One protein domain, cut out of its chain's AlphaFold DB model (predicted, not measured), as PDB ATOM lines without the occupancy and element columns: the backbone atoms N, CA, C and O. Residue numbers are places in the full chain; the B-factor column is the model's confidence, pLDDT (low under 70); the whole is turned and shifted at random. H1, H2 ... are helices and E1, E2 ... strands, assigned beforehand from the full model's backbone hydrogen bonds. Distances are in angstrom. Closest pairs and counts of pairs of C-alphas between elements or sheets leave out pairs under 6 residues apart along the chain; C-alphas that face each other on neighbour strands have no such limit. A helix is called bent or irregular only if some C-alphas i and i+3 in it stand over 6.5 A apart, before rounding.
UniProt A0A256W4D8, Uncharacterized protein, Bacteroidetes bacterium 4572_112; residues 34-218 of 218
ATOM      1  N   ASN A  34     184.717 169.985 125.366       89.38
ATOM      2  CA  ASN A  34     184.373 170.212 123.965       89.38
ATOM      3  C   ASN A  34     184.253 171.723 123.745       89.38
ATOM      4  O   ASN A  34     183.432 172.370 124.383       89.38
ATOM      5  N   ASN A  35     185.094 172.296 122.879       89.50
ATOM      6  CA  ASN A  35     185.147 173.744 122.613       89.50
ATOM      7  C   ASN A  35     185.270 174.626 123.874       89.50
ATOM      8  O   ASN A  35     184.750 175.734 123.916       89.50
ATOM      9  N   GLY A  36     185.980 174.144 124.900       85.69
ATOM     10  CA  GLY A  36     186.176 174.882 126.153       85.69
ATOM     11  C   GLY A  36     185.070 174.695 127.193       85.69
ATOM     12  O   GLY A  36     185.188 175.241 128.287       85.69
ATOM     13  N   GLU A  37     184.056 173.877 126.911       87.75
ATOM     14  CA  GLU A  37     182.961 173.576 127.837       87.75
ATOM     15  C   GLU A  37     182.980 172.106 128.264       87.75
ATOM     16  O   GLU A  37     183.261 171.207 127.466       87.75
ATOM     17  N   SER A  38     182.666 171.846 129.534       88.19
ATOM     18  CA  SER A  38     182.343 170.498 130.005       88.19
ATOM     19  C   SER A  38     180.836 170.263 129.927       88.19
ATOM     20  O   SER A  38     180.043 171.202 129.982       88.19
ATOM     21  N   GLY A  39     180.420 168.995 129.914       88.75
ATOM     22  CA  GLY A  39     179.044 168.661 130.295       88.75
ATOM     23  C   GLY A  39     178.739 169.071 131.750       88.75
ATOM     24  O   GLY A  39     179.667 169.392 132.506       88.75
ATOM     25  N   PRO A  40     177.459 169.048 132.170       87.69
ATOM     26  CA  PRO A  40     177.078 169.300 133.557       87.69
ATOM     27  C   PRO A  40     177.817 168.366 134.519       87.69
ATOM     28  O   PRO A  40     177.868 167.154 134.305       87.69
ATOM     29  N   LEU A  41     178.378 168.933 135.586       85.94
ATOM     30  CA  LEU A  41     179.059 168.181 136.633       85.94
ATOM     31  C   LEU A  41     178.234 168.200 137.914       85.94
ATOM     32  O   LEU A  41     178.039 169.251 138.524       85.94
ATOM     33  N   GLU A  42     177.821 167.021 138.364       86.69
ATOM     34  CA  GLU A  42     177.218 166.854 139.679       86.69
ATOM     35  C   GLU A  42     178.285 166.542 140.727       86.69
ATOM     36  O   GLU A  42     179.003 165.543 140.659       86.69
ATOM     37  N   ILE A  43     178.380 167.407 141.732       85.62
ATOM     38  CA  ILE A  43     179.257 167.215 142.881       85.62
ATOM     39  C   ILE A  43     178.374 166.706 144.017       85.62
ATOM     40  O   ILE A  43     177.636 167.493 144.602       85.62
ATOM     41  N   ASN A  44     178.423 165.400 144.304       84.75
ATOM     42  CA  ASN A  44     177.472 164.730 145.205       84.75
ATOM     43  C   ASN A  44     178.028 164.336 146.574       84.75
ATOM     44  O   ASN A  44     177.242 164.217 147.520       84.75
ATOM     45  N   ASP A  45     179.347 164.317 146.753       88.56
ATOM     46  CA  ASP A  45     179.969 164.046 148.048       88.56
ATOM     47  C   ASP A  45     180.480 165.320 148.732       88.56
ATOM     48  O   ASP A  45     180.701 166.360 148.102       88.56
ATOM     49  N   GLN A  46     180.605 165.273 150.058       89.44
ATOM     50  CA  GLN A  46     181.240 166.355 150.805       89.44
ATOM     51  C   GLN A  46     182.755 166.285 150.634       89.44
ATOM     52  O   GLN A  46     183.334 165.202 150.573       89.44
ATOM     53  N   GLY A  47     183.409 167.440 150.635       88.44
ATOM     54  CA  GLY A  47     184.854 167.539 150.525       88.44
ATOM     55  C   GLY A  47     185.275 168.798 149.797       88.44
ATOM     56  O   GLY A  47     184.545 169.789 149.762       88.44
ATOM     57  N   PHE A  48     186.445 168.753 149.176       88.31
ATOM     58  CA  PHE A  48     186.829 169.771 148.210       88.31
ATOM     59  C   PHE A  48     187.310 169.153 146.902       88.31
ATOM     60  O   PHE A  48     187.875 168.055 146.839       88.31
ATOM     61  N   TYR A  49     187.028 169.872 145.826       89.56
ATOM     62  CA  TYR A  49     187.243 169.459 144.454       89.56
ATOM     63  C   TYR A  49     188.176 170.480 143.828       89.56
ATOM     64  O   TYR A  49     187.796 171.631 143.634       89.56
ATOM     65  N   HIS A  50     189.414 170.065 143.577       89.31
ATOM     66  CA  HIS A  50     190.395 170.890 142.890       89.31
ATOM     67  C   HIS A  50     190.381 170.547 141.403       89.31
ATOM     68  O   HIS A  50     190.569 169.384 141.036       89.31
ATOM     69  N   PHE A  51     190.136 171.556 140.579       88.62
ATOM     70  CA  PHE A  51     190.087 171.464 139.129       88.62
ATOM     71  C   PHE A  51     191.370 172.045 138.567       88.62
ATOM     72  O   PHE A  51     191.706 173.192 138.852       88.62
ATOM     73  N   TYR A  52     192.068 171.250 137.770       88.25
ATOM     74  CA  TYR A  52     193.348 171.610 137.183       88.25
ATOM     75  C   TYR A  52     193.491 170.956 135.809       88.25
ATOM     76  O   TYR A  52     192.849 169.944 135.519       88.25
ATOM     77  N   THR A  53     194.345 171.525 134.962       85.56
ATOM     78  CA  THR A  53     194.719 170.939 133.671       85.56
ATOM     79  C   THR A  53     195.904 169.993 133.834       85.56
ATOM     80  O   THR A  53     196.736 170.170 134.732       85.56
ATOM     81  N   GLU A  54     196.014 168.983 132.968       79.38
ATOM     82  CA  GLU A  54     197.153 168.058 132.999       79.38
ATOM     83  C   GLU A  54     198.487 168.833 132.982       79.38
ATOM     84  O   GLU A  54     198.659 169.799 132.243       79.38
ATOM     85  N   GLY A  55     199.412 168.450 133.870       75.31
ATOM     86  CA  GLY A  55     200.700 169.133 134.057       75.31
ATOM     87  C   GLY A  55     200.706 170.314 135.040       75.31
ATOM     88  O   GLY A  55     201.772 170.857 135.302       75.31
ATOM     89  N   SER A  56     199.563 170.706 135.620       77.50
ATOM     90  CA  SER A  56     199.450 171.866 136.526       77.50
ATOM     91  C   SER A  56     198.644 171.564 137.798       77.50
ATOM     92  O   SER A  56     197.764 172.319 138.182       77.50
ATOM     93  N   SER A  57     198.937 170.464 138.496       70.06
ATOM     94  CA  SER A  57     198.128 169.961 139.630       70.06
ATOM     95  C   SER A  57     198.019 170.867 140.865       70.06
ATOM     96  O   SER A  57     197.214 170.581 141.751       70.06
ATOM     97  N   SER A  58     198.827 171.925 140.950       69.50
ATOM     98  CA  SER A  58     198.771 172.950 141.999       69.50
ATOM     99  C   SER A  58     198.163 174.276 141.530       69.50
ATOM    100  O   SER A  58     197.969 175.170 142.352       69.50
ATOM    101  N   ALA A  59     197.901 174.421 140.229       75.06
ATOM    102  CA  ALA A  59     197.333 175.613 139.623       75.06
ATOM    103  C   ALA A  59     195.939 175.286 139.083       75.06
ATOM    104  O   ALA A  59     195.748 174.383 138.272       75.06
ATOM    105  N   GLY A  60     194.946 176.027 139.559       84.12
ATOM    106  CA  GLY A  60     193.557 175.703 139.295       84.12
ATOM    107  C   GLY A  60     192.618 176.421 140.245       84.12
ATOM    108  O   GLY A  60     193.020 177.346 140.955       84.12
ATOM    109  N   TYR A  61     191.371 175.972 140.284       85.62
ATOM    110  CA  TYR A  61     190.380 176.474 141.230       85.62
ATOM    111  C   TYR A  61     189.834 175.337 142.089       85.62
ATOM    112  O   TYR A  61     189.770 174.180 141.671       85.62
ATOM    113  N   THR A  62     189.444 175.671 143.314       89.12
ATOM    114  CA  THR A  62     188.919 174.707 144.281       89.12
ATOM    115  C   THR A  62     187.480 175.047 144.614       89.12
ATOM    116  O   THR A  62     187.172 176.183 144.971       89.12
ATOM    117  N   VAL A  63     186.610 174.047 144.544       89.56
ATOM    118  CA  VAL A  63     185.227 174.127 145.011       89.56
ATOM    119  C   VAL A  63     185.110 173.349 146.312       89.56
ATOM    120  O   VAL A  63     185.512 172.186 146.389       89.56
ATOM    121  N   TYR A  64     184.544 173.983 147.333       89.06
ATOM    122  CA  TYR A  64     184.275 173.363 148.626       89.06
ATOM    123  C   TYR A  64     182.820 172.936 148.705       89.06
ATOM    124  O   TYR A  64     181.918 173.725 148.432       89.06
ATOM    125  N   ARG A  65     182.593 171.696 149.128       90.62
ATOM    126  CA  ARG A  65     181.268 171.158 149.406       90.62
ATOM    127  C   ARG A  65     181.219 170.666 150.843       90.62
ATOM    128  O   ARG A  65     181.562 169.525 151.137       90.62
ATOM    129  N   PHE A  66     180.827 171.561 151.742       91.06
ATOM    130  CA  PHE A  66     180.564 171.232 153.141       91.06
ATOM    131  C   PHE A  66     179.130 170.700 153.278       91.06
ATOM    132  O   PHE A  66     178.707 169.816 152.532       91.06
ATOM    133  N   THR A  67     178.352 171.205 154.226       89.81
ATOM    134  CA  THR A  67     176.919 170.911 154.343       89.81
ATOM    135  C   THR A  67     176.098 171.620 153.265       89.81
ATOM    136  O   THR A  67     176.512 172.662 152.764       89.81
ATOM    137  N   SER A  68     174.917 171.084 152.942       87.38
ATOM    138  CA  SER A  68     174.004 171.626 151.918       87.38
ATOM    139  C   SER A  68     173.679 173.106 152.109       87.38
ATOM    140  O   SER A  68     173.653 173.855 151.140       87.38
ATOM    141  N   ASP A  69     173.493 173.524 153.360       93.69
ATOM    142  CA  ASP A  69     173.102 174.891 153.711       93.69
ATOM    143  C   ASP A  69     174.284 175.727 154.217       93.69
ATOM    144  O   ASP A  69     174.091 176.723 154.909       93.69
ATOM    145  N   TYR A  70     175.527 175.314 153.944       93.81
ATOM    146  CA  TYR A  70     176.699 176.076 154.382       93.81
ATOM    147  C   TYR A  70     176.628 177.526 153.856       93.81
ATOM    148  O   TYR A  70     176.335 177.715 152.675       93.81
ATOM    149  N   PRO A  71     176.901 178.563 154.677       95.62
ATOM    150  CA  PRO A  71     177.555 178.545 155.995       95.62
ATOM    151  C   PRO A  71     176.620 178.388 157.208       95.62
ATOM    152  O   PRO A  71     177.091 178.469 158.346       95.62
ATOM    153  N   TYR A  72     175.321 178.180 156.987       97.12
ATOM    154  CA  TYR A  72     174.301 178.119 158.031       97.12
ATOM    155  C   TYR A  72     174.308 176.794 158.804       97.12
ATOM    156  O   TYR A  72     174.677 175.729 158.305       97.12
ATOM    157  N   ILE A  73     173.859 176.874 160.055       96.50
ATOM    158  CA  ILE A  73     173.702 175.730 160.956       96.50
ATOM    159  C   ILE A  73     172.238 175.293 160.899       96.50
ATOM    160  O   ILE A  73     171.380 175.925 161.514       96.50
ATOM    161  N   THR A  74     171.942 174.219 160.168       96.06
ATOM    162  CA  THR A  74     170.559 173.767 159.919       96.06
ATOM    163  C   THR A  74     170.216 172.447 160.603       96.06
ATOM    164  O   THR A  74     169.043 172.111 160.769       96.06
ATOM    165  N   THR A  75     171.218 171.710 161.086       96.75
ATOM    166  CA  THR A  75     171.037 170.404 161.732       96.75
ATOM    167  C   THR A  75     171.503 170.394 163.187       96.75
ATOM    168  O   THR A  75     172.449 171.072 163.585       96.75
ATOM    169  N   ALA A  76     170.890 169.526 163.999       97.25
ATOM    170  CA  ALA A  76     171.314 169.329 165.386       97.25
ATOM    171  C   ALA A  76     172.754 168.793 165.498       97.25
ATOM    172  O   ALA A  76     173.429 169.064 166.486       97.25
ATOM    173  N   MET A  77     173.252 168.060 164.495       96.50
ATOM    174  CA  MET A  77     174.643 167.601 164.492       96.50
ATOM    175  C   MET A  77     175.617 168.769 164.294       96.50
ATOM    176  O   MET A  77     176.589 168.869 165.038       96.50
ATOM    177  N   GLN A  78     175.316 169.705 163.385       96.62
ATOM    178  CA  GLN A  78     176.097 170.940 163.235       96.62
ATOM    179  C   GLN A  78     176.047 171.816 164.496       96.62
ATOM    180  O   GLN A  78     176.995 172.542 164.770       96.62
ATOM    181  N   MET A  79     174.982 171.726 165.302       97.88
ATOM    182  CA  MET A  79     174.940 172.373 166.617       97.88
ATOM    183  C   MET A  79     175.813 171.663 167.660       97.88
ATOM    184  O   MET A  79     176.389 172.329 168.517       97.88
ATOM    185  N   ILE A  80     175.901 170.329 167.622       98.19
ATOM    186  CA  ILE A  80     176.682 169.530 168.579       98.19
ATOM    187  C   ILE A  80     178.179 169.708 168.356       98.19
ATOM    188  O   ILE A  80     178.915 169.895 169.321       98.19
ATOM    189  N   MET A  81     178.638 169.638 167.108       97.06
ATOM    190  CA  MET A  81     180.068 169.551 166.801       97.06
ATOM    191  C   MET A  81     180.907 170.707 167.396       97.06
ATOM    192  O   MET A  81     181.902 170.413 168.067       97.06
ATOM    193  N   PRO A  82     180.499 171.990 167.302       97.75
ATOM    194  CA  PRO A  82     181.241 173.102 167.897       97.75
ATOM    195  C   PRO A  82     181.209 173.124 169.433       97.75
ATOM    196  O   PRO A  82     182.094 173.717 170.049       97.75
ATOM    197  N   LEU A  83     180.250 172.440 170.085       97.69
ATOM    198  CA  LEU A  83     180.219 172.333 171.555       97.69
ATOM    199  C   LEU A  83     181.466 171.643 172.105       97.69
ATOM    200  O   LEU A  83     181.785 171.828 173.279       97.69
ATOM    201  N   ARG A  84     182.227 170.931 171.259       96.50
ATOM    202  CA  ARG A  84     183.522 170.349 171.617       96.50
ATOM    203  C   ARG A  84     184.465 171.349 172.290       96.50
ATOM    204  O   ARG A  84     185.255 170.927 173.128       96.50
ATOM    205  N   TYR A  85     184.374 172.638 171.957       96.56
ATOM    206  CA  TYR A  85     185.230 173.676 172.536       96.56
ATOM    207  C   TYR A  85     184.897 174.040 173.986       96.56
ATOM    208  O   TYR A  85     185.779 174.503 174.704       96.56
ATOM    209  N   ILE A  86     183.651 173.835 174.422       96.56
ATOM    210  CA  ILE A  86     183.176 174.238 175.758       96.56
ATOM    211  C   ILE A  86     182.694 173.060 176.613       96.56
ATOM    212  O   ILE A  86     182.450 173.225 177.805       96.56
ATOM    213  N   SER A  87     182.557 171.869 176.025       96.06
ATOM    214  CA  SER A  87     182.145 170.636 176.701       96.06
ATOM    215  C   SER A  87     183.338 169.793 177.158       96.06
ATOM    216  O   SER A  87     184.386 169.774 176.510       96.06
ATOM    217  N   SER A  88     183.152 169.008 178.217       95.19
ATOM    218  CA  SER A  88     184.079 167.933 178.562       95.19
ATOM    219  C   SER A  88     184.020 166.784 177.541       95.19
ATOM    220  O   SER A  88     183.090 166.665 176.738       95.19
ATOM    221  N   GLY A  89     185.000 165.876 177.589       95.38
ATOM    222  CA  GLY A  89     185.013 164.701 176.711       95.38
ATOM    223  C   GLY A  89     183.786 163.795 176.879       95.38
ATOM    224  O   GLY A  89     183.270 163.282 175.885       95.38
ATOM    225  N   SER A  90     183.298 163.624 178.113       97.25
ATOM    226  CA  SER A  90     182.112 162.814 178.417       97.25
ATOM    227  C   SER A  90     180.816 163.507 177.998       97.25
ATOM    228  O   SER A  90     179.955 162.859 177.407       97.25
ATOM    229  N   GLU A  91     180.702 164.820 178.222       97.56
ATOM    230  CA  GLU A  91     179.565 165.630 177.764       97.56
ATOM    231  C   GLU A  91     179.438 165.586 176.239       97.56
ATOM    232  O   GLU A  91     178.368 165.279 175.715       97.56
ATOM    233  N   PHE A  92     180.545 165.798 175.517       97.50
ATOM    234  CA  PHE A  92     180.549 165.728 174.057       97.50
ATOM    235  C   PHE A  92     180.136 164.345 173.549       97.50
ATOM    236  O   PHE A  92     179.334 164.224 172.623       97.50
ATOM    237  N   LYS A  93     180.660 163.279 174.168       97.75
ATOM    238  CA  LYS A  93     180.314 161.902 173.798       97.75
ATOM    239  C   LYS A  93     178.828 161.616 174.030       97.75
ATOM    240  O   LYS A  93     178.221 160.921 173.215       97.75
ATOM    241  N   ALA A  94     178.243 162.141 175.106       97.88
ATOM    242  CA  ALA A  94     176.815 162.011 175.379       97.88
ATOM    243  C   ALA A  94     175.965 162.763 174.341       97.88
ATOM    244  O   ALA A  94     175.011 162.195 173.815       97.88
ATOM    245  N   LEU A  95     176.352 163.995 173.988       98.12
ATOM    246  CA  LEU A  95     175.705 164.791 172.940       98.12
ATOM    247  C   LEU A  95     175.724 164.072 171.585       98.12
ATOM    248  O   LEU A  95     174.681 163.878 170.963       98.12
ATOM    249  N   TYR A  96     176.907 163.634 171.149       97.06
ATOM    250  CA  TYR A  96     177.114 162.989 169.853       97.06
ATOM    251  C   TYR A  96     176.288 161.701 169.700       97.06
ATOM    252  O   TYR A  96     175.624 161.488 168.679       97.06
ATOM    253  N   ASN A  97     176.275 160.866 170.744       97.81
ATOM    254  CA  ASN A  97     175.574 159.580 170.754       97.81
ATOM    255  C   ASN A  97     174.090 159.684 171.136       97.81
ATOM    256  O   ASN A  97     173.393 158.670 171.168       97.81
ATOM    257  N   ALA A  98     173.580 160.884 171.424       98.12
ATOM    258  CA  ALA A  98     172.181 161.056 171.774       98.12
ATOM    259  C   ALA A  98     171.266 160.601 170.626       98.12
ATOM    260  O   ALA A  98     171.461 160.977 169.460       98.12
ATOM    261  N   LYS A  99     170.225 159.832 170.979       97.44
ATOM    262  CA  LYS A  99     169.148 159.452 170.052       97.44
ATOM    263  C   LYS A  99     168.424 160.697 169.537       97.44
ATOM    264  O   LYS A  99     168.309 160.895 168.334       97.44
ATOM    265  N   ASN A 100     168.009 161.577 170.453       98.00
ATOM    266  CA  ASN A 100     167.431 162.877 170.122       98.00
ATOM    267  C   ASN A 100     168.466 163.993 170.330       98.00
ATOM    268  O   ASN A 100     168.612 164.537 171.424       98.00
ATOM    269  N   LYS A 101     169.181 164.333 169.254       98.06
ATOM    270  CA  LYS A 101     170.252 165.343 169.252       98.06
ATOM    271  C   LYS A 101     169.748 166.751 169.566       98.06
ATOM    272  O   LYS A 101     170.387 167.463 170.330       98.06
ATOM    273  N   LYS A 102     168.582 167.134 169.031       97.25
ATOM    274  CA  LYS A 102     167.983 168.456 169.278       97.25
ATOM    275  C   LYS A 102     167.664 168.644 170.761       97.25
ATOM    276  O   LYS A 102     168.021 169.670 171.336       97.25
ATOM    277  N   LYS A 103     167.060 167.627 171.391       97.62
ATOM    278  CA  LYS A 103     166.809 167.634 172.836       97.62
ATOM    279  C   LYS A 103     168.118 167.682 173.627       97.62
ATOM    280  O   LYS A 103     168.236 168.497 174.529       97.62
ATOM    281  N   ALA A 104     169.111 166.871 173.258       98.19
ATOM    282  CA  ALA A 104     170.390 166.827 173.965       98.19
ATOM    283  C   ALA A 104     171.136 168.173 173.946       98.19
ATOM    284  O   ALA A 104     171.691 168.571 174.965       98.19
ATOM    285  N   VAL A 105     171.110 168.896 172.819       98.00
ATOM    286  CA  VAL A 105     171.657 170.262 172.733       98.00
ATOM    287  C   VAL A 105     170.913 171.203 173.678       98.00
ATOM    288  O   VAL A 105     171.552 171.914 174.448       98.00
ATOM    289  N   ASN A 106     169.577 171.192 173.657       96.50
ATOM    290  CA  ASN A 106     168.771 172.029 174.546       96.50
ATOM    291  C   ASN A 106     169.064 171.741 176.029       96.50
ATOM    292  O   ASN A 106     169.353 172.658 176.792       96.50
ATOM    293  N   ASP A 107     169.064 170.463 176.415       96.75
ATOM    294  CA  ASP A 107     169.348 170.027 177.784       96.75
ATOM    295  C   ASP A 107     170.765 170.431 178.225       96.75
ATOM    296  O   ASP A 107     170.962 170.846 179.366       96.75
ATOM    297  N   PHE A 108     171.757 170.342 177.328       97.69
ATOM    298  CA  PHE A 108     173.126 170.780 177.607       97.69
ATOM    299  C   PHE A 108     173.178 172.268 177.947       97.69
ATOM    300  O   PHE A 108     173.758 172.630 178.966       97.69
ATOM    301  N   TRP A 109     172.543 173.121 177.141       97.38
ATOM    302  CA  TRP A 109     172.550 174.566 177.374       97.38
ATOM    303  C   TRP A 109     171.776 174.969 178.631       97.38
ATOM    304  O   TRP A 109     172.245 175.834 179.371       97.38
ATOM    305  N   ILE A 110     170.643 174.322 178.921       95.56
ATOM    306  CA  ILE A 110     169.898 174.537 180.172       95.56
ATOM    307  C   ILE A 110     170.762 174.141 181.371       95.56
ATOM    308  O   ILE A 110     170.922 174.925 182.302       95.56
ATOM    309  N   LYS A 111     171.389 172.959 181.330       94.94
ATOM    310  CA  LYS A 111     172.274 172.493 182.403       94.94
ATOM    311  C   LYS A 111     173.478 173.417 182.601       94.94
ATOM    312  O   LYS A 111     173.879 173.646 183.736       94.94
ATOM    313  N   LEU A 112     174.063 173.910 181.510       94.06
ATOM    314  CA  LEU A 112     175.240 174.776 181.540       94.06
ATOM    315  C   LEU A 112     174.933 176.149 182.141       94.06
ATOM    316  O   LEU A 112     175.744 176.687 182.882       94.06
ATOM    317  N   SER A 113     173.776 176.712 181.802       92.31
ATOM    318  CA  SER A 113     173.393 178.074 182.186       92.31
ATOM    319  C   SER A 113     172.636 178.156 183.516       92.31
ATOM    320  O   SER A 113     172.598 179.227 184.122       92.31
ATOM    321  N   GLY A 114     172.030 177.050 183.960       91.44
ATOM    322  CA  GLY A 114     171.201 176.962 185.166       91.44
ATOM    323  C   GLY A 114     169.789 177.546 185.021       91.44
ATOM    324  O   GLY A 114     168.967 177.336 185.906       91.44
ATOM    325  N   ASP A 115     169.497 178.242 183.918       91.31
ATOM    326  CA  ASP A 115     168.229 178.930 183.661       91.31
ATOM    327  C   ASP A 115     167.908 178.982 182.153       91.31
ATOM    328  O   ASP A 115     168.786 179.183 181.313       91.31
ATOM    329  N   GLU A 116     166.632 178.837 181.788       92.50
ATOM    330  CA  GLU A 116     166.206 178.763 180.385       92.50
ATOM    331  C   GLU A 116     166.369 180.094 179.625       92.50
ATOM    332  O   GLU A 116     166.746 180.097 178.446       92.50
ATOM    333  N   HIS A 117     166.117 181.241 180.266       92.81
ATOM    334  CA  HIS A 117     166.300 182.546 179.625       92.81
ATOM    335  C   HIS A 117     167.774 182.799 179.323       92.81
ATOM    336  O   HIS A 117     168.129 183.249 178.226       92.81
ATOM    337  N   ARG A 118     168.648 182.450 180.266       93.50
ATOM    338  CA  ARG A 118     170.091 182.532 180.070       93.50
ATOM    339  C   ARG A 118     170.572 181.577 178.979       93.50
ATOM    340  O   ARG A 118     171.339 182.006 178.113       93.50
ATOM    341  N   ALA A 119     170.070 180.339 178.953       95.56
ATOM    342  CA  ALA A 119     170.369 179.368 177.900       95.56
ATOM    343  C   ALA A 119     170.087 179.947 176.505       95.56
ATOM    344  O   ALA A 119     170.947 179.884 175.629       95.56
ATOM    345  N   LYS A 120     168.920 180.575 176.304       95.75
ATOM    346  CA  LYS A 120     168.527 181.176 175.014       95.75
ATOM    347  C   LYS A 120     169.523 182.238 174.539       95.75
ATOM    348  O   LYS A 120     169.919 182.228 173.371       95.75
ATOM    349  N   ASN A 121     169.967 183.118 175.436       95.50
ATOM    350  CA  ASN A 121     170.948 184.154 175.106       95.50
ATOM    351  C   ASN A 121     172.318 183.557 174.748       95.50
ATOM    352  O   ASN A 121     172.933 183.973 173.765       95.50
ATOM    353  N   MET A 122     172.771 182.552 175.501       96.38
ATOM    354  CA  MET A 122     174.048 181.875 175.252       96.38
ATOM    355  C   MET A 122     174.035 181.087 173.941       96.38
ATOM    356  O   MET A 122     174.981 181.203 173.165       96.38
ATOM    357  N   ILE A 123     172.947 180.367 173.649       96.88
ATOM    358  CA  ILE A 123     172.720 179.671 172.374       96.88
ATOM    359  C   ILE A 123     172.845 180.662 171.216       96.88
ATOM    360  O   ILE A 123     173.625 180.432 170.290       96.88
ATOM    361  N   LYS A 124     172.116 181.786 171.280       97.50
ATOM    362  CA  LYS A 124     172.146 182.813 170.232       97.50
ATOM    363  C   LYS A 124     173.563 183.343 170.020       97.50
ATOM    364  O   LYS A 124     174.033 183.386 168.888       97.50
ATOM    365  N   LEU A 125     174.257 183.716 171.095       97.62
ATOM    366  CA  LEU A 125     175.620 184.239 171.009       97.62
ATOM    367  C   LEU A 125     176.594 183.206 170.426       97.62
ATOM    368  O   LEU A 125     177.347 183.527 169.506       97.62
ATOM    369  N   PHE A 126     176.577 181.977 170.942       98.38
ATOM    370  CA  PHE A 126     177.511 180.926 170.553       98.38
ATOM    371  C   PHE A 126     177.340 180.534 169.085       98.38
ATOM    372  O   PHE A 126     178.303 180.575 168.322       98.38
ATOM    373  N   TYR A 127     176.117 180.224 168.652       98.25
ATOM    374  CA  TYR A 127     175.884 179.786 167.275       98.25
ATOM    375  C   TYR A 127     175.995 180.922 166.256       98.25
ATOM    376  O   TYR A 127     176.454 180.671 165.143       98.25
ATOM    377  N   ASN A 128     175.725 182.177 166.643       98.38
ATOM    378  CA  ASN A 128     176.090 183.326 165.810       98.38
ATOM    379  C   ASN A 128     177.605 183.390 165.587       98.38
ATOM    380  O   ASN A 128     178.050 183.647 164.471       98.38
ATOM    381  N   ARG A 129     178.419 183.126 166.619       98.50
ATOM    382  CA  ARG A 129     179.879 183.083 166.457       98.50
ATOM    383  C   ARG A 129     180.335 181.912 165.588       98.50
ATOM    384  O   ARG A 129     181.218 182.110 164.763       98.50
ATOM    385  N   VAL A 130     179.724 180.732 165.721       98.56
ATOM    386  CA  VAL A 130     180.015 179.571 164.859       98.56
ATOM    387  C   VAL A 130     179.707 179.888 163.394       98.56
ATOM    388  O   VAL A 130     180.552 179.678 162.529       98.56
ATOM    389  N   GLN A 131     178.531 180.444 163.101       98.44
ATOM    390  CA  GLN A 131     178.152 180.789 161.732       98.44
ATOM    391  C   GLN A 131     179.032 181.908 161.158       98.44
ATOM    392  O   GLN A 131     179.479 181.822 160.017       98.44
ATOM    393  N   ASN A 132     179.360 182.928 161.954       98.38
ATOM    394  CA  ASN A 132     180.317 183.956 161.545       98.38
ATOM    395  C   ASN A 132     181.712 183.372 161.296       98.38
ATOM    396  O   ASN A 132     182.382 183.792 160.355       98.38
ATOM    397  N   ALA A 133     182.141 182.380 162.079       98.25
ATOM    398  CA  ALA A 133     183.387 181.680 161.809       98.25
ATOM    399  C   ALA A 133     183.332 180.940 160.466       98.25
ATOM    400  O   ALA A 133     184.277 181.034 159.689       98.25
ATOM    401  N   ASN A 134     182.212 180.280 160.151       97.25
ATOM    402  CA  ASN A 134     181.992 179.639 158.852       97.25
ATOM    403  C   ASN A 134     182.065 180.623 157.680       97.25
ATOM    404  O   ASN A 134     182.692 180.323 156.666       97.25
ATOM    405  N   ILE A 135     181.466 181.802 157.824       96.69
ATOM    406  CA  ILE A 135     181.487 182.835 156.782       96.69
ATOM    407  C   ILE A 135     182.912 183.354 156.550       96.69
ATOM    408  O   ILE A 135     183.339 183.488 155.408       96.69
ATOM    409  N   ASN A 136     183.654 183.642 157.622       95.94
ATOM    410  CA  ASN A 136     184.889 184.423 157.521       95.94
ATOM    411  C   ASN A 136     186.170 183.582 157.441       95.94
ATOM    412  O   ASN A 136     187.191 184.072 156.961       95.94
ATOM    413  N   PHE A 137     186.150 182.341 157.932       95.19
ATOM    414  CA  PHE A 137     187.372 181.562 158.150       95.19
ATOM    415  C   PHE A 137     187.359 180.191 157.476       95.19
ATOM    416  O   PHE A 137     188.180 179.349 157.822       95.19
ATOM    417  N   ALA A 138     186.457 179.945 156.522       92.56
ATOM    418  CA  ALA A 138     186.471 178.717 155.729       92.56
ATOM    419  C   ALA A 138     187.812 178.532 154.994       92.56
ATOM    420  O   ALA A 138     188.377 179.485 154.452       92.56
ATOM    421  N   ALA A 139     188.303 177.295 154.962       89.12
ATOM    422  CA  ALA A 139     189.516 176.915 154.243       89.12
ATOM    423  C   ALA A 139     189.339 175.506 153.650       89.12
ATOM    424  O   ALA A 139     188.310 175.217 153.054       89.12
ATOM    425  N   ASP A 140     190.298 174.599 153.854       84.50
ATOM    426  CA  ASP A 140     190.174 173.156 153.565       84.50
ATOM    427  C   ASP A 140     189.105 172.431 154.415       84.50
ATOM    428  O   ASP A 140     188.832 171.247 154.217       84.50
ATOM    429  N   ARG A 141     188.511 173.149 155.368       88.88
ATOM    430  CA  ARG A 141     187.493 172.719 156.326       88.88
ATOM    431  C   ARG A 141     186.531 173.869 156.623       88.88
ATOM    432  O   ARG A 141     186.814 175.025 156.294       88.88
ATOM    433  N   GLU A 142     185.420 173.552 157.282       94.12
ATOM    434  CA  GLU A 142     184.457 174.555 157.740       94.12
ATOM    435  C   GLU A 142     185.126 175.574 158.668       94.12
ATOM    436  O   GLU A 142     185.999 175.229 159.470       94.12
ATOM    437  N   GLY A 143     184.704 176.834 158.584       95.81
ATOM    438  CA  GLY A 143     185.392 177.919 159.279       95.81
ATOM    439  C   GLY A 143     185.453 177.746 160.796       95.81
ATOM    440  O   GLY A 143     186.483 178.059 161.393       95.81
ATOM    441  N   TRP A 144     184.429 177.155 161.423       97.25
ATOM    442  CA  TRP A 144     184.443 176.840 162.858       97.25
ATOM    443  C   TRP A 144     185.537 175.844 163.272       97.25
ATOM    444  O   TRP A 144     185.926 175.849 164.439       97.25
ATOM    445  N   MET A 145     186.041 175.014 162.349       95.56
ATOM    446  CA  MET A 145     187.125 174.045 162.572       95.56
ATOM    447  C   MET A 145     188.520 174.626 162.280       95.56
ATOM    448  O   MET A 145     189.516 173.906 162.325       95.56
ATOM    449  N   THR A 146     188.632 175.908 161.936       95.25
ATOM    450  CA  THR A 146     189.940 176.554 161.755       95.25
ATOM    451  C   THR A 146     190.446 177.162 163.054       95.25
ATOM    452  O   THR A 146     189.666 177.454 163.958       95.25
ATOM    453  N   ASP A 147     191.753 177.412 163.143       95.88
ATOM    454  CA  ASP A 147     192.341 178.065 164.315       95.88
ATOM    455  C   ASP A 147     191.732 179.452 164.567       95.88
ATOM    456  O   ASP A 147     191.381 179.780 165.703       95.88
ATOM    457  N   ARG A 148     191.533 180.242 163.502       96.94
ATOM    458  CA  ARG A 148     190.853 181.545 163.574       96.94
ATOM    459  C   ARG A 148     189.407 181.394 164.039       96.94
ATOM    460  O   ARG A 148     188.980 182.105 164.944       96.94
ATOM    461  N   GLY A 149     188.670 180.428 163.487       98.00
ATOM    462  CA  GLY A 149     187.301 180.139 163.913       98.00
ATOM    463  C   GLY A 149     187.196 179.706 165.371       98.00
ATOM    464  O   GLY A 149     186.324 180.190 166.085       98.00
ATOM    465  N   MET A 150     188.116 178.867 165.845       97.75
ATOM    466  CA  MET A 150     188.183 178.446 167.243       97.75
ATOM    467  C   MET A 150     188.387 179.641 168.181       97.75
ATOM    468  O   MET A 150     187.635 179.793 169.147       97.75
ATOM    469  N   ILE A 151     189.374 180.503 167.905       97.94
ATOM    470  CA  ILE A 151     189.609 181.709 168.713       97.94
ATOM    471  C   ILE A 151     188.390 182.633 168.662       97.94
ATOM    472  O   ILE A 151     187.926 183.083 169.709       97.94
ATOM    473  N   PHE A 152     187.803 182.837 167.483       98.25
ATOM    474  CA  PHE A 152     186.628 183.687 167.315       98.25
ATOM    475  C   PHE A 152     185.393 183.164 168.064       98.25
ATOM    476  O   PHE A 152     184.647 183.943 168.653       98.25
ATOM    477  N   ILE A 153     185.163 181.850 168.092       98.38
ATOM    478  CA  ILE A 153     184.041 181.259 168.835       98.38
ATOM    479  C   ILE A 153     184.205 181.511 170.333       98.38
ATOM    480  O   ILE A 153     183.274 181.980 170.997       98.38
ATOM    481  N   ILE A 154     185.403 181.262 170.861       97.88
ATOM    482  CA  ILE A 154     185.658 181.339 172.298       97.88
ATOM    483  C   ILE A 154     185.736 182.789 172.778       97.88
ATOM    484  O   ILE A 154     185.023 183.154 173.715       97.88
ATOM    485  N   TYR A 155     186.518 183.632 172.107       96.81
ATOM    486  CA  TYR A 155     186.780 185.010 172.531       96.81
ATOM    487  C   TYR A 155     185.840 186.038 171.891       96.81
ATOM    488  O   TYR A 155     185.519 187.045 172.516       96.81
ATOM    489  N   GLY A 156     185.305 185.761 170.703       96.50
ATOM    490  CA  GLY A 156     184.518 186.712 169.918       96.50
ATOM    491  C   GLY A 156     185.374 187.476 168.913       96.50
ATOM    492  O   GLY A 156     186.511 187.094 168.626       96.50
ATOM    493  N   ALA A 157     184.814 188.561 168.380       96.12
ATOM    494  CA  ALA A 157     185.558 189.464 167.512       96.12
ATOM    495  C   ALA A 157     186.714 190.120 168.293       96.12
ATOM    496  O   ALA A 157     186.494 190.533 169.433       96.12
ATOM    497  N   PRO A 158     187.924 190.185 167.716       95.94
ATOM    498  CA  PRO A 158     189.039 190.917 168.312       95.94
ATOM    499  C   PRO A 158     188.789 192.427 168.297       95.94
ATOM    500  O   PRO A 158     188.073 192.933 167.433       95.94
ATOM    501  N   ASP A 159     189.422 193.144 169.225       94.12
ATOM    502  CA  ASP A 159     189.355 194.608 169.294       94.12
ATOM    503  C   ASP A 159     190.157 195.257 168.160       94.12
ATOM    504  O   ASP A 159     189.764 196.289 167.616       94.12
ATOM    505  N   VAL A 160     191.289 194.645 167.795       94.31
ATOM    506  CA  VAL A 160     192.159 195.104 166.706       94.31
ATOM    507  C   VAL A 160     192.655 193.911 165.898       94.31
ATOM    508  O   VAL A 160     193.058 192.888 166.460       94.31
ATOM    509  N   VAL A 161     192.661 194.066 164.573       95.81
ATOM    510  CA  VAL A 161     193.252 193.114 163.627       95.81
ATOM    511  C   VAL A 161     194.331 193.821 162.823       95.81
ATOM    512  O   VAL A 161     194.036 194.754 162.079       95.81
ATOM    513  N   TYR A 162     195.567 193.345 162.936       95.75
ATOM    514  CA  TYR A 162     196.638 193.687 162.003       95.75
ATOM    515  C   TYR A 162     196.780 192.556 160.994       95.75
ATOM    516  O   TYR A 162     196.775 191.385 161.374       95.75
ATOM    517  N   ARG A 163     196.894 192.890 159.712       94.75
ATOM    518  CA  ARG A 163     197.027 191.906 158.640       94.75
ATOM    519  C   ARG A 163     198.124 192.335 157.681       94.75
ATOM    520  O   ARG A 163     198.100 193.461 157.190       94.75
ATOM    521  N   ASP A 164     199.028 191.412 157.397       91.75
ATOM    522  CA  ASP A 164     199.976 191.500 156.296       91.75
ATOM    523  C   ASP A 164     199.754 190.330 155.312       91.75
ATOM    524  O   ASP A 164     198.739 189.625 155.379       91.75
ATOM    525  N   SER A 165     200.645 190.159 154.332       89.31
ATOM    526  CA  SER A 165     200.504 189.130 153.294       89.31
ATOM    527  C   SER A 165     200.601 187.693 153.823       89.31
ATOM    528  O   SER A 165     199.996 186.793 153.234       89.31
ATOM    529  N   GLU A 166     201.327 187.479 154.921       90.44
ATOM    530  CA  GLU A 166     201.687 186.166 155.466       90.44
ATOM    531  C   GLU A 166     201.181 185.948 156.902       90.44
ATOM    532  O   GLU A 166     201.238 184.828 157.407       90.44
ATOM    533  N   MET A 167     200.670 186.977 157.573       93.75
ATOM    534  CA  MET A 167     200.307 186.935 158.983       93.75
ATOM    535  C   MET A 167     199.073 187.786 159.296       93.75
ATOM    536  O   MET A 167     198.788 188.816 158.684       93.75
ATOM    537  N   GLU A 168     198.318 187.330 160.288       96.25
ATOM    538  CA  GLU A 168     197.217 188.054 160.901       96.25
ATOM    539  C   GLU A 168     197.393 188.041 162.425       96.25
ATOM    540  O   GLU A 168     197.605 186.986 163.021       96.25
ATOM    541  N   THR A 169     197.302 189.208 163.056       96.38
ATOM    542  CA  THR A 169     197.480 189.391 164.501       96.38
ATOM    543  C   THR A 169     196.202 189.943 165.102       96.38
ATOM    544  O   THR A 169     195.766 191.042 164.752       96.38
ATOM    545  N   TRP A 170     195.604 189.190 166.018       96.88
ATOM    546  CA  TRP A 170     194.382 189.567 166.724       96.88
ATOM    547  C   TRP A 170     194.706 189.994 168.145       96.88
ATOM    548  O   TRP A 170     195.370 189.256 168.874       96.88
ATOM    549  N   GLN A 171     194.210 191.162 168.547       94.75
ATOM    550  CA  GLN A 171     194.381 191.686 169.898       94.75
ATOM    551  C   GLN A 171     193.042 191.768 170.629       94.75
ATOM    552  O   GLN A 171     192.054 192.243 170.069       94.75
ATOM    553  N   TYR A 172     193.037 191.325 171.885       92.94
ATOM    554  CA  TYR A 172     191.891 191.393 172.790       92.94
ATOM    555  C   TYR A 172     192.263 192.137 174.077       92.94
ATOM    556  O   TYR A 172     193.297 191.864 174.692       92.94
ATOM    557  N   GLY A 173     191.390 193.029 174.531       87.31
ATOM    558  CA  GLY A 173     191.571 193.862 175.710       87.31
ATOM    559  C   GLY A 173     192.294 195.180 175.425       87.31
ATOM    560  O   GLY A 173     192.392 195.662 174.299       87.31
ATOM    561  N   ASN A 174     192.796 195.810 176.489       75.94
ATOM    562  CA  ASN A 174     193.356 197.156 176.397       75.94
ATOM    563  C   ASN A 174     194.763 197.149 175.767       75.94
ATOM    564  O   ASN A 174     195.773 196.989 176.461       75.94
ATOM    565  N   TYR A 175     194.813 197.374 174.452       65.44
ATOM    566  CA  TYR A 175     196.034 197.458 173.643       65.44
ATOM    567  C   TYR A 175     196.960 198.628 174.016       65.44
ATOM    568  O   TYR A 175     198.126 198.617 173.635       65.44
ATOM    569  N   LYS A 176     196.496 199.615 174.801       66.44
ATOM    570  CA  LYS A 176     197.317 200.772 175.209       66.44
ATOM    571  C   LYS A 176     198.266 200.478 176.377       66.44
ATOM    572  O   LYS A 176     199.257 201.181 176.531       66.44
ATOM    573  N   ASN A 177     198.001 199.437 177.176       63.59
ATOM    574  CA  ASN A 177     198.719 199.180 178.436       63.59
ATOM    575  C   ASN A 177     199.532 197.867 178.441       63.59
ATOM    576  O   ASN A 177     199.777 197.310 179.509       63.59
ATOM    577  N   ASN A 178     199.913 197.342 177.269       64.75
ATOM    578  CA  ASN A 178     200.714 196.114 177.098       64.75
ATOM    579  C   ASN A 178     200.150 194.852 177.801       64.75
ATOM    580  O   ASN A 178     200.877 193.905 178.087       64.75
ATOM    581  N   LYS A 179     198.842 194.844 178.104       75.44
ATOM    582  CA  LYS A 179     198.105 193.726 178.726       75.44
ATOM    583  C   LYS A 179     197.127 193.050 177.759       75.44
ATOM    584  O   LYS A 179     196.302 192.248 178.192       75.44
ATOM    585  N   ALA A 180     197.177 193.407 176.477       83.69
ATOM    586  CA  ALA A 180     196.333 192.783 175.470       83.69
ATOM    587  C   ALA A 180     196.746 191.323 175.257       83.69
ATOM    588  O   ALA A 180     197.932 190.996 175.218       83.69
ATOM    589  N   MET A 181     195.754 190.453 175.105       91.38
ATOM    590  CA  MET A 181     195.975 189.090 174.644       91.38
ATOM    591  C   MET A 181     196.187 189.125 173.133       91.38
ATOM    592  O   MET A 181     195.372 189.708 172.422       91.38
ATOM    593  N   ILE A 182     197.265 188.505 172.656       94.12
ATOM    594  CA  ILE A 182     197.659 188.537 171.247       94.12
ATOM    595  C   ILE A 182     197.653 187.118 170.688       94.12
ATOM    596  O   ILE A 182     198.347 186.247 171.212       94.12
ATOM    597  N   PHE A 183     196.905 186.899 169.609       95.94
ATOM    598  CA  PHE A 183     196.941 185.666 168.825       95.94
ATOM    599  C   PHE A 183     197.530 185.950 167.449       95.94
ATOM    600  O   PHE A 183     197.011 186.788 166.712       95.94
ATOM    601  N   ASN A 184     198.594 185.229 167.110       95.38
ATOM    602  CA  ASN A 184     199.263 185.324 165.820       95.38
ATOM    603  C   ASN A 184     198.851 184.145 164.945       95.38
ATOM    604  O   ASN A 184     198.943 182.994 165.374       95.38
ATOM    605  N   PHE A 185     198.443 184.422 163.715       95.50
ATOM    606  CA  PHE A 185     198.081 183.426 162.720       95.50
ATOM    607  C   PHE A 185     198.966 183.592 161.495       95.50
ATOM    608  O   PHE A 185     199.006 184.667 160.908       95.50
ATOM    609  N   TYR A 186     199.629 182.524 161.077       93.00
ATOM    610  CA  TYR A 186     200.477 182.512 159.894       93.00
ATOM    611  C   TYR A 186     199.748 181.852 158.740       93.00
ATOM    612  O   TYR A 186     199.190 180.758 158.881       93.00
ATOM    613  N   LYS A 187     199.761 182.514 157.591       91.00
ATOM    614  CA  LYS A 187     199.258 181.980 156.339       91.00
ATOM    615  C   LYS A 187     200.115 180.792 155.936       91.00
ATOM    616  O   LYS A 187     201.343 180.839 155.946       91.00
ATOM    617  N   VAL A 188     199.453 179.708 155.576       87.25
ATOM    618  CA  VAL A 188     200.114 178.497 155.113       87.25
ATOM    619  C   VAL A 188     199.900 178.391 153.619       87.25
ATOM    620  O   VAL A 188     198.762 178.379 153.148       87.25
ATOM    621  N   LYS A 189     201.000 178.282 152.865       81.69
ATOM    622  CA  LYS A 189     200.937 178.012 151.428       81.69
ATOM    623  C   LYS A 189     200.178 176.706 151.202       81.69
ATOM    624  O   LYS A 189     200.636 175.635 151.594       81.69
ATOM    625  N   ASN A 190     199.010 176.818 150.588       78.19
ATOM    626  CA  ASN A 190     198.121 175.707 150.299       78.19
ATOM    627  C   ASN A 190     197.581 175.904 148.871       78.19
ATOM    628  O   ASN A 190     196.968 176.938 148.611       78.19
ATOM    629  N   PRO A 191     197.796 174.949 147.948       75.88
ATOM    630  CA  PRO A 191     197.346 175.085 146.558       75.88
ATOM    631  C   PRO A 191     195.816 175.098 146.427       75.88
ATOM    632  O   PRO A 191     195.278 175.507 145.404       75.88
ATOM    633  N   PHE A 192     195.102 174.661 147.465       79.56
ATOM    634  CA  PHE A 192     193.653 174.549 147.457       79.56
ATOM    635  C   PHE A 192     192.962 175.750 148.091       79.56
ATOM    636  O   PHE A 192     191.837 176.038 147.698       79.56
ATOM    637  N   SER A 193     193.605 176.441 149.043       80.50
ATOM    638  CA  SER A 193     193.006 177.543 149.802       80.50
ATOM    639  C   SER A 193     193.970 178.698 150.047       80.50
ATOM    640  O   SER A 193     195.036 178.516 150.628       80.50
ATOM    641  N   ASN A 194     193.514 179.919 149.762       81.31
ATOM    642  CA  ASN A 194     194.210 181.146 150.160       81.31
ATOM    643  C   ASN A 194     193.894 181.591 151.600       81.31
ATOM    644  O   ASN A 194     194.512 182.531 152.098       81.31
ATOM    645  N   SER A 195     192.952 180.919 152.267       86.00
ATOM    646  CA  SER A 195     192.444 181.273 153.600       86.00
ATOM    647  C   SER A 195     192.921 180.318 154.694       86.00
ATOM    648  O   SER A 195     192.407 180.354 155.815       86.00
ATOM    649  N   TYR A 196     193.909 179.467 154.405       88.56
ATOM    650  CA  TYR A 196     194.454 178.551 155.399       88.56
ATOM    651  C   TYR A 196     195.489 179.255 156.282       88.56
ATOM    652  O   TYR A 196     196.582 179.599 155.834       88.56
ATOM    653  N   TYR A 197     195.119 179.479 157.543       92.00
ATOM    654  CA  TYR A 197     195.954 180.119 158.555       92.00
ATOM    655  C   TYR A 197     196.090 179.199 159.763       92.00
ATOM    656  O   TYR A 197     195.099 178.625 160.223       92.00
ATOM    657  N   VAL A 198     197.305 179.104 160.292       91.88
ATOM    658  CA  VAL A 198     197.624 178.314 161.482       91.88
ATOM    659  C   VAL A 198     198.118 179.235 162.581       91.88
ATOM    660  O   VAL A 198     198.931 180.126 162.349       91.88
ATOM    661  N   MET A 199     197.614 179.031 163.789       93.62
ATOM    662  CA  MET A 199     197.946 179.859 164.934       93.62
ATOM    663  C   MET A 199     199.288 179.465 165.545       93.62
ATOM    664  O   MET A 199     199.603 178.283 165.705       93.62
ATOM    665  N   GLN A 200     200.045 180.468 165.977       93.12
ATOM    666  CA  GLN A 200     201.172 180.281 166.877       93.12
ATOM    667  C   GLN A 200     200.665 179.733 168.215       93.12
ATOM    668  O   GLN A 200     199.953 180.413 168.947       93.12
ATOM    669  N   ARG A 201     201.011 178.484 168.532       92.62
ATOM    670  CA  ARG A 201     200.635 177.842 169.798       92.62
ATOM    671  C   ARG A 201     201.658 178.162 170.876       92.62
ATOM    672  O   ARG A 201     202.856 178.040 170.628       92.62
ATOM    673  N   ASP A 202     201.188 178.503 172.068       91.88
ATOM    674  CA  ASP A 202     202.053 178.819 173.203       91.88
ATOM    675  C   ASP A 202     201.398 178.464 174.543       91.88
ATOM    676  O   ASP A 202     200.211 178.706 174.769       91.88
ATOM    677  N   GLU A 203     202.185 177.892 175.454       93.31
ATOM    678  CA  GLU A 203     201.717 177.436 176.765       93.31
ATOM    679  C   GLU A 203     201.155 178.588 177.622       93.31
ATOM    680  O   GLU A 203     200.231 178.377 178.414       93.31
ATOM    681  N   SER A 204     201.633 179.820 177.409       91.88
ATOM    682  CA  SER A 204     201.140 181.031 178.080       91.88
ATOM    683  C   SER A 204     199.641 181.278 177.874       91.88
ATOM    684  O   SER A 204     198.987 181.864 178.743       91.88
ATOM    685  N   TYR A 205     199.046 180.760 176.794       94.69
ATOM    686  CA  TYR A 205     197.609 180.887 176.554       94.69
ATOM    687  C   TYR A 205     196.745 180.058 177.508       94.69
ATOM    688  O   TYR A 205     195.543 180.317 177.596       94.69
ATOM    689  N   ARG A 206     197.306 179.077 178.236       95.12
ATOM    690  CA  ARG A 206     196.527 178.128 179.054       95.12
ATOM    691  C   ARG A 206     195.588 178.829 180.030       95.12
ATOM    692  O   ARG A 206     194.406 178.495 180.082       95.12
ATOM    693  N   ILE A 207     196.104 179.791 180.796       93.81
ATOM    694  CA  ILE A 207     195.327 180.475 181.840       93.81
ATOM    695  C   ILE A 207     194.172 181.264 181.213       93.81
ATOM    696  O   ILE A 207     193.041 181.177 181.686       93.81
ATOM    697  N   SER A 208     194.443 182.008 180.138       94.25
ATOM    698  CA  SER A 208     193.416 182.774 179.424       94.25
ATOM    699  C   SER A 208     192.353 181.864 178.814       94.25
ATOM    700  O   SER A 208     191.162 182.126 178.945       94.25
ATOM    701  N   TRP A 209     192.779 180.765 178.195       95.56
ATOM    702  CA  TRP A 209     191.890 179.804 177.554       95.56
ATOM    703  C   TRP A 209     190.929 179.145 178.546       95.56
ATOM    704  O   TRP A 209     189.729 179.100 178.291       95.56
ATOM    705  N   ILE A 210     191.436 178.689 179.698       95.19
ATOM    706  CA  ILE A 210     190.598 178.104 180.756       95.19
ATOM    707  C   ILE A 210     189.582 179.135 181.254       95.19
ATOM    708  O   ILE A 210     188.392 178.834 181.295       95.19
ATOM    709  N   LYS A 211     190.017 180.372 181.536       94.44
ATOM    710  CA  LYS A 211     189.116 181.456 181.961       94.44
ATOM    711  C   LYS A 211     188.034 181.757 180.922       94.44
ATOM    712  O   LYS A 211     186.881 181.950 181.289       94.44
ATOM    713  N   ALA A 212     188.383 181.785 179.636       94.88
ATOM    714  CA  ALA A 212     187.421 182.034 178.565       94.88
ATOM    715  C   ALA A 212     186.378 180.909 178.455       94.88
ATOM    716  O   ALA A 212     185.191 181.187 178.297       94.88
ATOM    717  N   ILE A 213     186.790 179.645 178.603       95.50
ATOM    718  CA  ILE A 213     185.853 178.515 178.673       95.50
ATOM    719  C   ILE A 213     184.981 178.612 179.927       95.50
ATOM    720  O   ILE A 213     183.777 178.403 179.838       95.50
ATOM    721  N   GLU A 214     185.541 178.960 181.086       93.69
ATOM    722  CA  GLU A 214     184.761 179.143 182.313       93.69
ATOM    723  C   GLU A 214     183.687 180.222 182.164       93.69
ATOM    724  O   GLU A 214     182.598 180.042 182.688       93.69
ATOM    725  N   VAL A 215     183.936 181.306 181.423       93.19
ATOM    726  CA  VAL A 215     182.905 182.321 181.134       93.19
ATOM    727  C   VAL A 215     181.717 181.718 180.379       93.19
ATOM    728  O   VAL A 215     180.578 182.066 180.667       93.19
ATOM    729  N   TRP A 216     181.961 180.772 179.468       94.69
ATOM    730  CA  TRP A 216     180.893 180.020 178.805       94.69
ATOM    731  C   TRP A 216     180.191 179.009 179.715       94.69
ATOM    732  O   TRP A 216     179.113 178.545 179.360       94.69
ATOM    733  N   ARG A 217     180.794 178.631 180.845       90.69
ATOM    734  CA  ARG A 217     180.273 177.608 181.769       90.69
ATOM    735  C   ARG A 217     179.765 178.164 183.103       90.69
ATOM    736  O   ARG A 217     179.296 177.382 183.926       90.69
ATOM    737  N   LYS A 218     179.913 179.465 183.337       78.88
ATOM    738  CA  LYS A 218     179.343 180.193 184.473       78.88
ATOM    739  C   LYS A 218     177.943 180.635 184.143       78.88
ATOM    740  O   LYS A 218     177.196 180.901 185.109       78.88
TER     741      LYS A 218
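What this domain is: This is residues 34 to 218 of the 218 residues of an uncharacterized protein of Bacteroidetes bacterium 4572_112 (UniProt A0A256W4D8). A group of helices and a four-strand sheet form a flat body, with H5 between them: H5 packs on one face of the sheet E3 E4 E5 E6 and side by side with the long helix H4, while H1, H2 and H3 cluster beyond. The hairpin E1 E2 is set off from both parts at one end of the longest axis, and residues 34 to 42 stick out there as a free tail. The printed part has 185 residues with six named helices and six named strands, in the order E1 E2 H1 H2 H3 H4 H5 E3 E4 E5 E6 H6, and its class is mixed, helices and strands. The larger sheet runs E3 E4 E5 E6, the smaller one E1 E2, and both are antiparallel. The whole is only just loose, close to compact, with a radius of gyration of the C-alphas of 19.4 A and spans of 64 by 48 by 24 A.

Where its parts are: Start at residues 34 to 46, which hold no named element, then find C-alpha 47 at (184.854, 167.539, 150.525), where E1, residues 47 to 51, begins. E2 follows at residues 61 to 65. Next come H1, residues 76 to 85 and 16.2 A long, H2, residues 89 to 97, and H3, residues 101 to 113 and 18.4 A long. H1 is neither bent nor irregular, but only just: C-alphas 79 and 82 are 6.5 A apart. Find C-alpha 116 at (166.206, 178.763, 180.385); from there H4, the longest helix, runs 30.8 A to residue 137. H5 is residues 147 to 155. The strands E3, residues 160 to 163, E4, 167 to 172, E5, 181 to 187 and 19.9 A long, and E6, 197 to 199, come next. H6, residues 205 to 217, runs 18.4 A and ends at C-alpha 217 at (180.273, 177.608, 181.769).

How they stand to each other: Look first at E1 and E2, a hairpin with N 49 and O 63 at 2.8 A, within hydrogen-bond range; both strands are apart from E3, E4, E5 and E6. Then read E3 E4 E5 E6 as a meander, each strand the antiparallel neighbour of the one before. Within hydrogen-bond range are N 162 and O 169 at 2.9 A for E3 and E4, N 170 and O 183 at 2.9 A for E4 and E5, and N 186 and O 198 at 2.8 A for E5 and E6. H5 is on this sheet at a height over the sheet of 8.9 A, over E5, and runs along the strands, at 7 degrees to E5 on the local plane. Its closest C-alphas to E6 are those of Asp 147 and Met 199, 5.9 A apart. H4 and H5, a helical hairpin, touch at a shallow tilt of 25 degrees, opposite ways; their closest C-alphas, of Ala 133 and Gly 149, are 4.7 A apart. With its residues 109 to 113 alone H3 touches H4, closest at the C-alphas of Trp 109 and Ala 119, 5.3 A. With residues 101 to 105 alone H3 touches H1, closest at the C-alphas of Ala 76 and Lys 102, 5.2 A. H1 and H2, a helical hairpin, touch at a shallow tilt of 8 degrees, closest at the C-alphas of Arg 84 and Phe 92, 6.0 A. H6 only just touches H5, with 3 pairs of C-alphas within 8 A, the closest those of Ile 154 and Ala 212 at 6.5 A. In H2, H3, H4, H5 and H6 every O i to N i+4 pair is within hydrogen-bond range; in H1 2 of 6 are, beside 5 of 7 O i to N i+3 pairs.

The domain as a whole: Look for the two C-alphas farthest apart at Asn 35 and Gly 114, 64.2 A. The printed part has no cut, and it ends at residue 218, the chain's last. No link is long. The mean pLDDT of the printed part is 91.9; you will find it under 70 at residue 58 and residues 175 to 178.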